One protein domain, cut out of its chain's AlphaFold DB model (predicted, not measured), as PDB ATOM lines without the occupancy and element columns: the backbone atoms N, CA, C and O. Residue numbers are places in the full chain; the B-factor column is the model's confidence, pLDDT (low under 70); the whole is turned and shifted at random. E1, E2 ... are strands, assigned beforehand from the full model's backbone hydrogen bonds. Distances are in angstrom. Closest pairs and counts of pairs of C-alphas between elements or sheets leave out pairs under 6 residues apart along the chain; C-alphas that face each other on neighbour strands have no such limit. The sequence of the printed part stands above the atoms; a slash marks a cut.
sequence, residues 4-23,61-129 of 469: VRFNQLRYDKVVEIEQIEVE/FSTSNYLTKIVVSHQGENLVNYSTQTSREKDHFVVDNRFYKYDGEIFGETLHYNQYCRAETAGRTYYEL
ATOM      1  N   VAL A   4     181.168 177.110  97.654       94.56
ATOM      2  CA  VAL A   4     181.676 177.232  99.026       94.56
ATOM      3  C   VAL A   4     182.783 176.215  99.279       94.56
ATOM      4  O   VAL A   4     182.951 175.247  98.532       94.56
ATOM      5  N   ARG A   5     183.546 176.423 100.351       95.56
ATOM      6  CA  ARG A   5     184.508 175.427 100.817       95.56
ATOM      7  C   ARG A   5     183.769 174.341 101.581       95.56
ATOM      8  O   ARG A   5     182.935 174.638 102.432       95.56
ATOM      9  N   PHE A   6     184.101 173.086 101.310       96.06
ATOM     10  CA  PHE A   6     183.441 171.959 101.963       96.06
ATOM     11  C   PHE A   6     183.643 171.967 103.487       96.06
ATOM     12  O   PHE A   6     182.721 171.661 104.236       96.06
ATOM     13  N   ASN A   7     184.823 172.378 103.957       93.94
ATOM     14  CA  ASN A   7     185.138 172.449 105.385       93.94
ATOM     15  C   ASN A   7     184.445 173.600 106.138       93.94
ATOM     16  O   ASN A   7     184.568 173.670 107.354       93.94
ATOM     17  N   GLN A   8     183.732 174.487 105.438       94.25
ATOM     18  CA  GLN A   8     182.888 175.519 106.048       94.25
ATOM     19  C   GLN A   8     181.433 175.059 106.196       94.25
ATOM     20  O   GLN A   8     180.621 175.793 106.748       94.25
ATOM     21  N   LEU A   9     181.065 173.887 105.677       95.62
ATOM     22  CA  LEU A   9     179.693 173.397 105.757       95.62
ATOM     23  C   LEU A   9     179.414 172.741 107.108       95.62
ATOM     24  O   LEU A   9     180.209 171.943 107.600       95.62
ATOM     25  N   ARG A  10     178.239 173.028 107.671       95.62
ATOM     26  CA  ARG A  10     177.739 172.389 108.890       95.62
ATOM     27  C   ARG A  10     177.018 171.087 108.563       95.62
ATOM     28  O   ARG A  10     175.941 171.095 107.972       95.62
ATOM     29  N   TYR A  11     177.601 169.982 109.004       95.50
ATOM     30  CA  TYR A  11     177.055 168.627 108.941       95.50
ATOM     31  C   TYR A  11     177.493 167.843 110.187       95.50
ATOM     32  O   TYR A  11     178.438 168.243 110.865       95.50
ATOM     33  N   ASP A  12     176.832 166.724 110.486       96.25
ATOM     34  CA  ASP A  12     177.097 165.948 111.707       96.25
ATOM     35  C   ASP A  12     178.390 165.134 111.575       96.25
ATOM     36  O   ASP A  12     179.227 165.108 112.476       96.25
ATOM     37  N   LYS A  13     178.570 164.463 110.430       96.06
ATOM     38  CA  LYS A  13     179.809 163.750 110.080       96.06
ATOM     39  C   LYS A  13     179.906 163.471 108.583       96.06
ATOM     40  O   LYS A  13     178.895 163.352 107.896       96.06
ATOM     41  N   VAL A  14     181.130 163.277 108.101       97.00
ATOM     42  CA  VAL A  14     181.372 162.665 106.787       97.00
ATOM     43  C   VAL A  14     181.123 161.160 106.907       97.00
ATOM     44  O   VAL A  14     181.684 160.514 107.790       97.00
ATOM     45  N   VAL A  15     180.270 160.620 106.040       96.31
ATOM     46  CA  VAL A  15     179.949 159.187 105.964       96.31
ATOM     47  C   VAL A  15     180.884 158.493 104.981       96.31
ATOM     48  O   VAL A  15     181.452 157.457 105.308       96.31
ATOM     49  N   GLU A  16     181.065 159.077 103.797       94.94
ATOM     50  CA  GLU A  16     181.829 158.473 102.706       94.94
ATOM     51  C   GLU A  16     182.434 159.565 101.815       94.94
ATOM     52  O   GLU A  16     181.779 160.566 101.519       94.94
ATOM     53  N   ILE A  17     183.678 159.374 101.370       95.75
ATOM     54  CA  ILE A  17     184.269 160.134 100.263       95.75
ATOM     55  C   ILE A  17     184.867 159.123  99.292       95.75
ATOM     56  O   ILE A  17     185.757 158.362  99.663       95.75
ATOM     57  N   GLU A  18     184.402 159.151  98.050       94.00
ATOM     58  CA  GLU A  18     184.915 158.310  96.971       94.00
ATOM     59  C   GLU A  18     185.474 159.204  95.860       94.00
ATOM     60  O   GLU A  18     184.846 160.195  95.480       94.00
ATOM     61  N   GLN A  19     186.670 158.888  95.353       93.00
ATOM     62  CA  GLN A  19     187.342 159.675  94.318       93.00
ATOM     63  C   GLN A  19     187.878 158.803  93.189       93.00
ATOM     64  O   GLN A  19     188.657 157.880  93.427       93.00
ATOM     65  N   ILE A  20     187.547 159.184  91.957       90.38
ATOM     66  CA  ILE A  20     188.080 158.595  90.728       90.38
ATOM     67  C   ILE A  20     188.951 159.651  90.049       90.38
ATOM     68  O   ILE A  20     188.487 160.752  89.749       90.38
ATOM     69  N   GLU A  21     190.228 159.338  89.829       88.81
ATOM     70  CA  GLU A  21     191.126 160.221  89.081       88.81
ATOM     71  C   GLU A  21     190.753 160.207  87.599       88.81
ATOM     72  O   GLU A  21     190.612 159.147  86.992       88.81
ATOM     73  N   VAL A  22     190.582 161.393  87.021       82.25
ATOM     74  CA  VAL A  22     190.189 161.569  85.624       82.25
ATOM     75  C   VAL A  22     191.341 162.219  84.873       82.25
ATOM     76  O   VAL A  22     191.791 163.318  85.215       82.25
ATOM     77  N   GLU A  23     191.798 161.571  83.803       69.50
ATOM     78  CA  GLU A  23     192.756 162.185  82.890       69.50
ATOM     79  C   GLU A  23     192.104 163.362  82.156       69.50
ATOM     80  O   GLU A  23     191.334 163.207  81.210       69.50
ATOM     81  N   PHE A  61     202.036 174.088  88.942       74.31
ATOM     82  CA  PHE A  61     200.736 174.563  88.459       74.31
ATOM     83  C   PHE A  61     199.943 173.481  87.717       74.31
ATOM     84  O   PHE A  61     198.957 173.792  87.046       74.31
ATOM     85  N   SER A  62     200.385 172.222  87.798       73.44
ATOM     86  CA  SER A  62     199.652 171.068  87.289       73.44
ATOM     87  C   SER A  62     198.720 170.541  88.371       73.44
ATOM     88  O   SER A  62     199.156 170.279  89.487       73.44
ATOM     89  N   THR A  63     197.452 170.349  88.030       75.06
ATOM     90  CA  THR A  63     196.443 169.791  88.935       75.06
ATOM     91  C   THR A  63     195.966 168.452  88.391       75.06
ATOM     92  O   THR A  63     195.631 168.364  87.207       75.06
ATOM     93  N   SER A  64     195.914 167.428  89.239       83.12
ATOM     94  CA  SER A  64     195.076 166.256  88.970       83.12
ATOM     95  C   SER A  64     193.610 166.647  89.136       83.12
ATOM     96  O   SER A  64     193.304 167.567  89.895       83.12
ATOM     97  N   ASN A  65     192.714 165.966  88.426       86.69
ATOM     98  CA  ASN A  65     191.275 166.137  88.584       86.69
ATOM     99  C   ASN A  65     190.669 164.830  89.085       86.69
ATOM    100  O   ASN A  65     190.950 163.761  88.548       86.69
ATOM    101  N   TYR A  66     189.830 164.936  90.106       89.19
ATOM    102  CA  TYR A  66     189.162 163.818  90.748       89.19
ATOM    103  C   TYR A  66     187.659 164.036  90.665       89.19
ATOM    104  O   TYR A  66     187.140 164.975  91.276       89.19
ATOM    105  N   LEU A  67     186.943 163.165  89.958       89.88
ATOM    106  CA  LEU A  67     185.505 163.068  90.178       89.88
ATOM    107  C   LEU A  67     185.326 162.581  91.615       89.88
ATOM    108  O   LEU A  67     185.933 161.587  92.009       89.88
ATOM    109  N   THR A  68     184.543 163.300  92.411       91.81
ATOM    110  CA  THR A  68     184.415 163.084  93.854       91.81
ATOM    111  C   THR A  68     182.944 162.941  94.240       91.81
ATOM    112  O   THR A  68     182.141 163.819  93.922       91.81
ATOM    113  N   LYS A  69     182.602 161.860  94.945       93.19
ATOM    114  CA  LYS A  69     181.343 161.671  95.679       93.19
ATOM    115  C   LYS A  69     181.607 161.955  97.149       93.19
ATOM    116  O   LYS A  69     182.552 161.417  97.719       93.19
ATOM    117  N   ILE A  70     180.776 162.789  97.753       94.81
ATOM    118  CA  ILE A  70     180.855 163.168  99.162       94.81
ATOM    119  C   ILE A  70     179.505 162.854  99.791       94.81
ATOM    120  O   ILE A  70     178.508 163.466  99.417       94.81
ATOM    121  N   VAL A  71     179.468 161.933 100.748       95.69
ATOM    122  CA  VAL A  71     178.276 161.622 101.542       95.69
ATOM    123  C   VAL A  71     178.485 162.141 102.958       95.69
ATOM    124  O   VAL A  71     179.464 161.797 103.625       95.69
ATOM    125  N   VAL A  72     177.560 162.968 103.431       97.00
ATOM    126  CA  VAL A  72     177.536 163.511 104.793       97.00
ATOM    127  C   VAL A  72     176.249 163.103 105.496       97.00
ATOM    128  O   VAL A  72     175.212 162.947 104.860       97.00
ATOM    129  N   SER A  73     176.307 162.943 106.812       96.62
ATOM    130  CA  SER A  73     175.122 162.803 107.653       96.62
ATOM    131  C   SER A  73     174.739 164.183 108.183       96.62
ATOM    132  O   SER A  73     175.608 164.915 108.667       96.62
ATOM    133  N   HIS A  74     173.469 164.555 108.051       95.19
ATOM    134  CA  HIS A  74     172.933 165.819 108.540       95.19
ATOM    135  C   HIS A  74     171.497 165.628 109.032       95.19
ATOM    136  O   HIS A  74     170.626 165.225 108.263       95.19
ATOM    137  N   GLN A  75     171.253 165.919 110.311       92.69
ATOM    138  CA  GLN A  75     169.937 165.810 110.954       92.69
ATOM    139  C   GLN A  75     169.304 164.413 110.806       92.69
ATOM    140  O   GLN A  75     168.097 164.274 110.633       92.69
ATOM    141  N   GLY A  76     170.130 163.365 110.875       89.50
ATOM    142  CA  GLY A  76     169.688 161.969 110.765       89.50
ATOM    143  C   GLY A  76     169.481 161.457 109.333       89.50
ATOM    144  O   GLY A  76     169.216 160.271 109.157       89.50
ATOM    145  N   GLU A  77     169.657 162.302 108.316       93.19
ATOM    146  CA  GLU A  77     169.595 161.926 106.900       93.19
ATOM    147  C   GLU A  77     171.004 161.858 106.293       93.19
ATOM    148  O   GLU A  77     171.903 162.609 106.680       93.19
ATOM    149  N   ASN A  78     171.210 160.964 105.323       95.94
ATOM    150  CA  ASN A  78     172.441 160.927 104.533       95.94
ATOM    151  C   ASN A  78     172.241 161.725 103.248       95.94
ATOM    152  O   ASN A  78     171.305 161.474 102.485       95.94
ATOM    153  N   LEU A  79     173.141 162.669 103.002       95.25
ATOM    154  CA  LEU A  79     173.099 163.573 101.868       95.25
ATOM    155  C   LEU A  79     174.358 163.420 101.013       95.25
ATOM    156  O   LEU A  79     175.460 163.329 101.546       95.25
ATOM    157  N   VAL A  80     174.204 163.431  99.693       93.06
ATOM    158  CA  VAL A  80     175.276 163.257  98.713       93.06
ATOM    159  C   VAL A  80     175.517 164.527  97.898       93.06
ATOM    160  O   VAL A  80     174.584 165.211  97.470       93.06
ATOM    161  N   ASN A  81     176.789 164.830  97.657       92.56
ATOM    162  CA  ASN A  81     177.259 165.821  96.702       92.56
ATOM    163  C   ASN A  81     178.252 165.161  95.745       92.56
ATOM    164  O   ASN A  81     179.137 164.414  96.161       92.56
ATOM    165  N   TYR A  82     178.114 165.465  94.462       89.56
ATOM    166  CA  TYR A  82     179.102 165.114  93.451       89.56
ATOM    167  C   TYR A  82     179.866 166.382  93.088       89.56
ATOM    168  O   TYR A  82     179.301 167.468  93.133       89.56
ATOM    169  N   SER A  83     181.155 166.287  92.781       89.75
ATOM    170  CA  SER A  83     181.973 167.443  92.394       89.75
ATOM    171  C   SER A  83     183.265 167.006  91.708       89.75
ATOM    172  O   SER A  83     183.683 165.858  91.827       89.75
ATOM    173  N   THR A  84     183.920 167.917  90.986       89.50
ATOM    174  CA  THR A  84     185.296 167.707  90.513       89.50
ATOM    175  C   THR A  84     186.269 168.406  91.459       89.50
ATOM    176  O   THR A  84     186.190 169.619  91.638       89.50
ATOM    177  N   GLN A  85     187.206 167.670  92.049       92.31
ATOM    178  CA  GLN A  85     188.200 168.203  92.984       92.31
ATOM    179  C   GLN A  85     189.606 168.163  92.394       92.31
ATOM    180  O   GLN A  85     189.925 167.307  91.576       92.31
ATOM    181  N   THR A  86     190.465 169.081  92.840       91.00
ATOM    182  CA  THR A  86     191.886 169.122  92.433       91.00
ATOM    183  C   THR A  86     192.843 168.597  93.504       91.00
ATOM    184  O   THR A  86     194.061 168.696  93.373       91.00
ATOM    185  N   SER A  87     192.293 168.051  94.587       91.88
ATOM    186  CA  SER A  87     193.026 167.497  95.722       91.88
ATOM    187  C   SER A  87     192.306 166.256  96.244       91.88
ATOM    188  O   SER A  87     191.117 166.070  95.980       91.88
ATOM    189  N   ARG A  88     193.029 165.425  96.999       93.62
ATOM    190  CA  ARG A  88     192.460 164.326  97.792       93.62
ATOM    191  C   ARG A  88     192.099 164.751  99.217       93.62
ATOM    192  O   ARG A  88     191.315 164.084  99.880       93.62
ATOM    193  N   GLU A  89     192.629 165.885  99.671       95.31
ATOM    194  CA  GLU A  89     192.378 166.415 101.010       95.31
ATOM    195  C   GLU A  89     191.038 167.153 101.059       95.31
ATOM    196  O   GLU A  89     190.852 168.165 100.376       95.31
ATOM    197  N   LYS A  90     190.115 166.683 101.902       94.50
ATOM    198  CA  LYS A  90     188.754 167.240 102.005       94.50
ATOM    199  C   LYS A  90     188.714 168.727 102.378       94.50
ATOM    200  O   LYS A  90     187.803 169.440 101.964       94.50
ATOM    201  N   ASP A  91     189.711 169.217 103.116       94.19
ATOM    202  CA  ASP A  91     189.791 170.621 103.547       94.19
ATOM    203  C   ASP A  91     190.103 171.582 102.391       94.19
ATOM    204  O   ASP A  91     189.931 172.801 102.502       94.19
ATOM    205  N   HIS A  92     190.541 171.027 101.261       95.38
ATOM    206  CA  HIS A  92     190.782 171.747 100.019       95.38
ATOM    207  C   HIS A  92     189.580 171.697  99.068       95.38
ATOM    208  O   HIS A  92     189.656 172.270  97.979       95.38
ATOM    209  N   PHE A  93     188.496 170.998  99.425       95.94
ATOM    210  CA  PHE A  93     187.380 170.800  98.509       95.94
ATOM    211  C   PHE A  93     186.542 172.065  98.352       95.94
ATOM    212  O   PHE A  93     186.184 172.738  99.324       95.94
ATOM    213  N   VAL A  94     186.174 172.336  97.102       95.19
ATOM    214  CA  VAL A  94     185.235 173.390  96.720       95.19
ATOM    215  C   VAL A  94     184.015 172.735  96.093       95.19
ATOM    216  O   VAL A  94     184.135 171.999  95.111       95.19
ATOM    217  N   VAL A  95     182.839 173.001  96.651       94.19
ATOM    218  CA  VAL A  95     181.577 172.368  96.253       94.19
ATOM    219  C   VAL A  95     180.522 173.424  95.953       94.19
ATOM    220  O   VAL A  95     180.572 174.536  96.477       94.19
ATOM    221  N   ASP A  96     179.550 173.079  95.116       92.06
ATOM    222  CA  ASP A  96     178.278 173.796  95.098       92.06
ATOM    223  C   ASP A  96     177.436 173.273  96.262       92.06
ATOM    224  O   ASP A  96     177.294 172.057  96.403       92.06
ATOM    225  N   ASN A  97     176.911 174.166  97.100       93.81
ATOM    226  CA  ASN A  97     176.187 173.841  98.333       93.81
ATOM    227  C   ASN A  97     174.779 173.277  98.073       93.81
ATOM    228  O   ASN A  97     173.794 173.747  98.627       93.81
ATOM    229  N   ARG A  98     174.676 172.297  97.181       91.00
ATOM    230  CA  ARG A  98     173.458 171.557  96.878       91.00
ATOM    231  C   ARG A  98     173.762 170.087  97.099       91.00
ATOM    232  O   ARG A  98     174.527 169.482  96.343       91.00
ATOM    233  N   PHE A  99     173.188 169.543  98.160       91.94
ATOM    234  CA  PHE A  99     173.259 168.130  98.493       91.94
ATOM    235  C   PHE A  99     171.909 167.477  98.222       91.94
ATOM    236  O   PHE A  99     170.868 168.110  98.363       91.94
ATOM    237  N   TYR A 100     171.910 166.209  97.845       90.94
ATOM    238  CA  TYR A 100     170.701 165.443  97.542       90.94
ATOM    239  C   TYR A 100     170.569 164.295  98.533       90.94
ATOM    240  O   TYR A 100     171.570 163.871  99.097       90.94
ATOM    241  N   LYS A 101     169.364 163.776  98.762       92.06
ATOM    242  CA  LYS A 101     169.210 162.578  99.600       92.06
ATOM    243  C   LYS A 101     169.988 161.417  98.972       92.06
ATOM    244  O   LYS A 101     169.872 161.192  97.771       92.06
ATOM    245  N   TYR A 102     170.795 160.726  99.773       90.06
ATOM    246  CA  TYR A 102     171.581 159.588  99.310       90.06
ATOM    247  C   TYR A 102     170.729 158.318  99.321       90.06
ATOM    248  O   TYR A 102     170.186 157.933 100.356       90.06
ATOM    249  N   ASP A 103     170.626 157.672  98.167       84.94
ATOM    250  CA  ASP A 103     169.833 156.467  97.900       84.94
ATOM    251  C   ASP A 103     170.699 155.240  97.555       84.94
ATOM    252  O   ASP A 103     170.172 154.191  97.195       84.94
ATOM    253  N   GLY A 104     172.025 155.346  97.710       79.31
ATOM    254  CA  GLY A 104     172.968 154.262  97.418       79.31
ATOM    255  C   GLY A 104     173.387 154.161  95.946       79.31
ATOM    256  O   GLY A 104     173.911 153.123  95.545       79.31
ATOM    257  N   GLU A 105     173.168 155.211  95.145       71.44
ATOM    258  CA  GLU A 105     173.592 155.282  93.739       71.44
ATOM    259  C   GLU A 105     175.078 154.933  93.512       71.44
ATOM    260  O   GLU A 105     175.976 155.409  94.216       71.44
ATOM    261  N   ILE A 106     175.335 154.130  92.467       66.69
ATOM    262  CA  ILE A 106     176.680 153.709  92.052       66.69
ATOM    263  C   ILE A 106     177.440 154.904  91.470       66.69
ATOM    264  O   ILE A 106     176.975 155.600  90.564       66.69
ATOM    265  N   PHE A 107     178.649 155.131  91.977       74.12
ATOM    266  CA  PHE A 107     179.524 156.197  91.519       74.12
ATOM    267  C   PHE A 107     180.262 155.801  90.233       74.12
ATOM    268  O   PHE A 107     180.905 154.760  90.180       74.12
ATOM    269  N   GLY A 108     180.212 156.653  89.202       63.31
ATOM    270  CA  GLY A 108     181.134 156.574  88.060       63.31
ATOM    271  C   GLY A 108     180.545 156.245  86.682       63.31
ATOM    272  O   GLY A 108     181.237 156.495  85.701       63.31
ATOM    273  N   GLU A 109     179.298 155.773  86.546       50.91
ATOM    274  CA  GLU A 109     178.799 155.347  85.218       50.91
ATOM    275  C   GLU A 109     178.155 156.458  84.362       50.91
ATOM    276  O   GLU A 109     178.072 156.306  83.146       50.91
ATOM    277  N   THR A 110     177.744 157.603  84.928       49.19
ATOM    278  CA  THR A 110     177.004 158.642  84.161       49.19
ATOM    279  C   THR A 110     177.206 160.101  84.608       49.19
ATOM    280  O   THR A 110     176.504 161.000  84.143       49.19
ATOM    281  N   LEU A 111     178.174 160.409  85.477       52.72
ATOM    282  CA  LEU A 111     178.303 161.762  86.039       52.72
ATOM    283  C   LEU A 111     179.319 162.629  85.277       52.72
ATOM    284  O   LEU A 111     180.484 162.734  85.655       52.72
ATOM    285  N   HIS A 112     178.841 163.377  84.279       56.91
ATOM    286  CA  HIS A 112     179.488 164.619  83.822       56.91
ATOM    287  C   HIS A 112     179.245 165.754  84.834       56.91
ATOM    288  O   HIS A 112     178.773 166.836  84.482       56.91
ATOM    289  N   TYR A 113     179.503 165.498  86.119       65.00
ATOM    290  CA  TYR A 113     179.238 166.482  87.155       65.00
ATOM    291  C   TYR A 113     180.369 167.499  87.230       65.00
ATOM    292  O   TYR A 113     181.538 167.176  87.448       65.00
ATOM    293  N   ASN A 114     179.983 168.759  87.135       75.25
ATOM    294  CA  ASN A 114     180.856 169.889  87.339       75.25
ATOM    295  C   ASN A 114     180.115 170.909  88.199       75.25
ATOM    296  O   ASN A 114     179.145 171.505  87.739       75.25
ATOM    297  N   GLN A 115     180.596 171.154  89.418       83.81
ATOM    298  CA  GLN A 115     179.968 172.083  90.359       83.81
ATOM    299  C   GLN A 115     179.897 173.525  89.829       83.81
ATOM    300  O   GLN A 115     179.089 174.318  90.302       83.81
ATOM    301  N   TYR A 116     180.719 173.867  88.832       85.44
ATOM    302  CA  TYR A 116     180.752 175.186  88.200       85.44
ATOM    303  C   TYR A 116     179.794 175.313  87.011       85.44
ATOM    304  O   TYR A 116     179.654 176.408  86.467       85.44
ATOM    305  N   CYS A 117     179.144 174.224  86.594       78.38
ATOM    306  CA  CYS A 117     178.100 174.217  85.579       78.38
ATOM    307  C   CYS A 117     176.789 173.818  86.254       78.38
ATOM    308  O   CYS A 117     176.671 172.730  86.813       78.38
ATOM    309  N   ARG A 118     175.781 174.694  86.226       65.25
ATOM    310  CA  ARG A 118     174.443 174.335  86.704       65.25
ATOM    311  C   ARG A 118     173.850 173.297  85.752       65.25
ATOM    312  O   ARG A 118     173.179 173.672  84.806       65.25
ATOM    313  N   ALA A 119     174.101 172.014  85.988       52.78
ATOM    314  CA  ALA A 119     173.255 170.984  85.413       52.78
ATOM    315  C   ALA A 119     171.878 171.103  86.081       52.78
ATOM    316  O   ALA A 119     171.783 171.124  87.316       52.78
ATOM    317  N   GLU A 120     170.825 171.238  85.281       49.12
ATOM    318  CA  GLU A 120     169.459 171.062  85.759       49.12
ATOM    319  C   GLU A 120     169.275 169.584  86.111       49.12
ATOM    320  O   GLU A 120     168.997 168.746  85.261       49.12
ATOM    321  N   THR A 121     169.427 169.235  87.386       53.56
ATOM    322  CA  THR A 121     168.870 167.992  87.928       53.56
ATOM    323  C   THR A 121     167.363 168.189  88.089       53.56
ATOM    324  O   THR A 121     166.843 168.316  89.198       53.56
ATOM    325  N   ALA A 122     166.664 168.313  86.956       48.50
ATOM    326  CA  ALA A 122     165.231 168.558  86.906       48.50
ATOM    327  C   ALA A 122     164.494 167.538  87.792       48.50
ATOM    328  O   ALA A 122     164.594 166.330  87.589       48.50
ATOM    329  N   GLY A 123     163.791 168.033  88.815       60.34
ATOM    330  CA  GLY A 123     162.941 167.225  89.693       60.34
ATOM    331  C   GLY A 123     163.582 166.667  90.971       60.34
ATOM    332  O   GLY A 123     162.852 166.082  91.769       60.34
ATOM    333  N   ARG A 124     164.887 166.855  91.233       74.75
ATOM    334  CA  ARG A 124     165.489 166.453  92.523       74.75
ATOM    335  C   ARG A 124     165.472 167.597  93.540       74.75
ATOM    336  O   ARG A 124     166.071 168.646  93.313       74.75
ATOM    337  N   THR A 125     164.843 167.369  94.692       85.56
ATOM    338  CA  THR A 125     164.942 168.267  95.853       85.56
ATOM    339  C   THR A 125     166.368 168.253  96.394       85.56
ATOM    340  O   THR A 125     166.937 167.181  96.613       85.56
ATOM    341  N   TYR A 126     166.934 169.436  96.621       88.19
ATOM    342  CA  TYR A 126     168.250 169.603  97.227       88.19
ATOM    343  C   TYR A 126     168.149 170.258  98.608       88.19
ATOM    344  O   TYR A 126     167.188 170.962  98.914       88.19
ATOM    345  N   TYR A 127     169.183 170.035  99.409       91.69
ATOM    346  CA  TYR A 127     169.417 170.623 100.717       91.69
ATOM    347  C   TYR A 127     170.643 171.529 100.625       91.69
ATOM    348  O   TYR A 127     171.671 171.135 100.063       91.69
ATOM    349  N   GLU A 128     170.540 172.733 101.179       94.12
ATOM    350  CA  GLU A 128     171.687 173.616 101.384       94.12
ATOM    351  C   GLU A 128     172.123 173.517 102.843       94.12
ATOM    352  O   GLU A 128     171.307 173.657 103.756       94.12
ATOM    353  N   LEU A 129     173.410 173.267 103.071       94.81
ATOM    354  CA  LEU A 129     173.959 173.203 104.420       94.81
ATOM    355  C   LEU A 129     174.339 174.607 104.896       94.81
ATOM    356  O   LEU A 129     174.765 175.451 104.103       94.81
TER     357      LEU A 129
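AT A GLANCE: This is residues 4 to 23 and 61 to 129 of the 469 residues of an uncharacterized protein of Muricauda taeanensis (UniProt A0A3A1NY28). Little regular structure is present: one strongly twisted antiparallel sheet, in the order E1, E2, E3, E5, has short E4 over one face, and the long unnamed residues 102 to 129 loop away from E5 and fold back beside it. The 89 printed residues hold five named strands, E1 to E5 along the chain, and no named helix; the class is all strand, with 35 residues in named elements. The whole is compact, radius of gyration of the C-alphas 12.5 A, spanning 39 by 27 by 21 A.

HOW THE PARTS SIT: E1, residues 13 to 22, is antiparallel to E2, residues 65 to 74; N 18 and O 69 are 2.9 A apart. E2 and E3, residues 77 to 85, form a hairpin; N 70 and O 81 are 2.8 A apart. E4, residues 94 to 96, pairs with no named strand; its residues 94 to 95 pair with residues 4 to 5. E5, residues 99 to 101, is antiparallel to E3; N 80 and O 100 are 2.7 A apart.

IN THESE COORDINATES: E1, 26.7 A long, begins at C-alpha 13 (179.809, 163.750, 110.080). E2 measures 27.1 A and E3 24.1 A. E5 ends at C-alpha 101 (169.210, 162.578, 99.600).

THE WHOLE: Residues 24 to 60 are not printed; C-alphas 23 and 61 are 15.7 A apart. Residues 23, 106, 108 to 113 and 118 to 123 have pLDDT under 70.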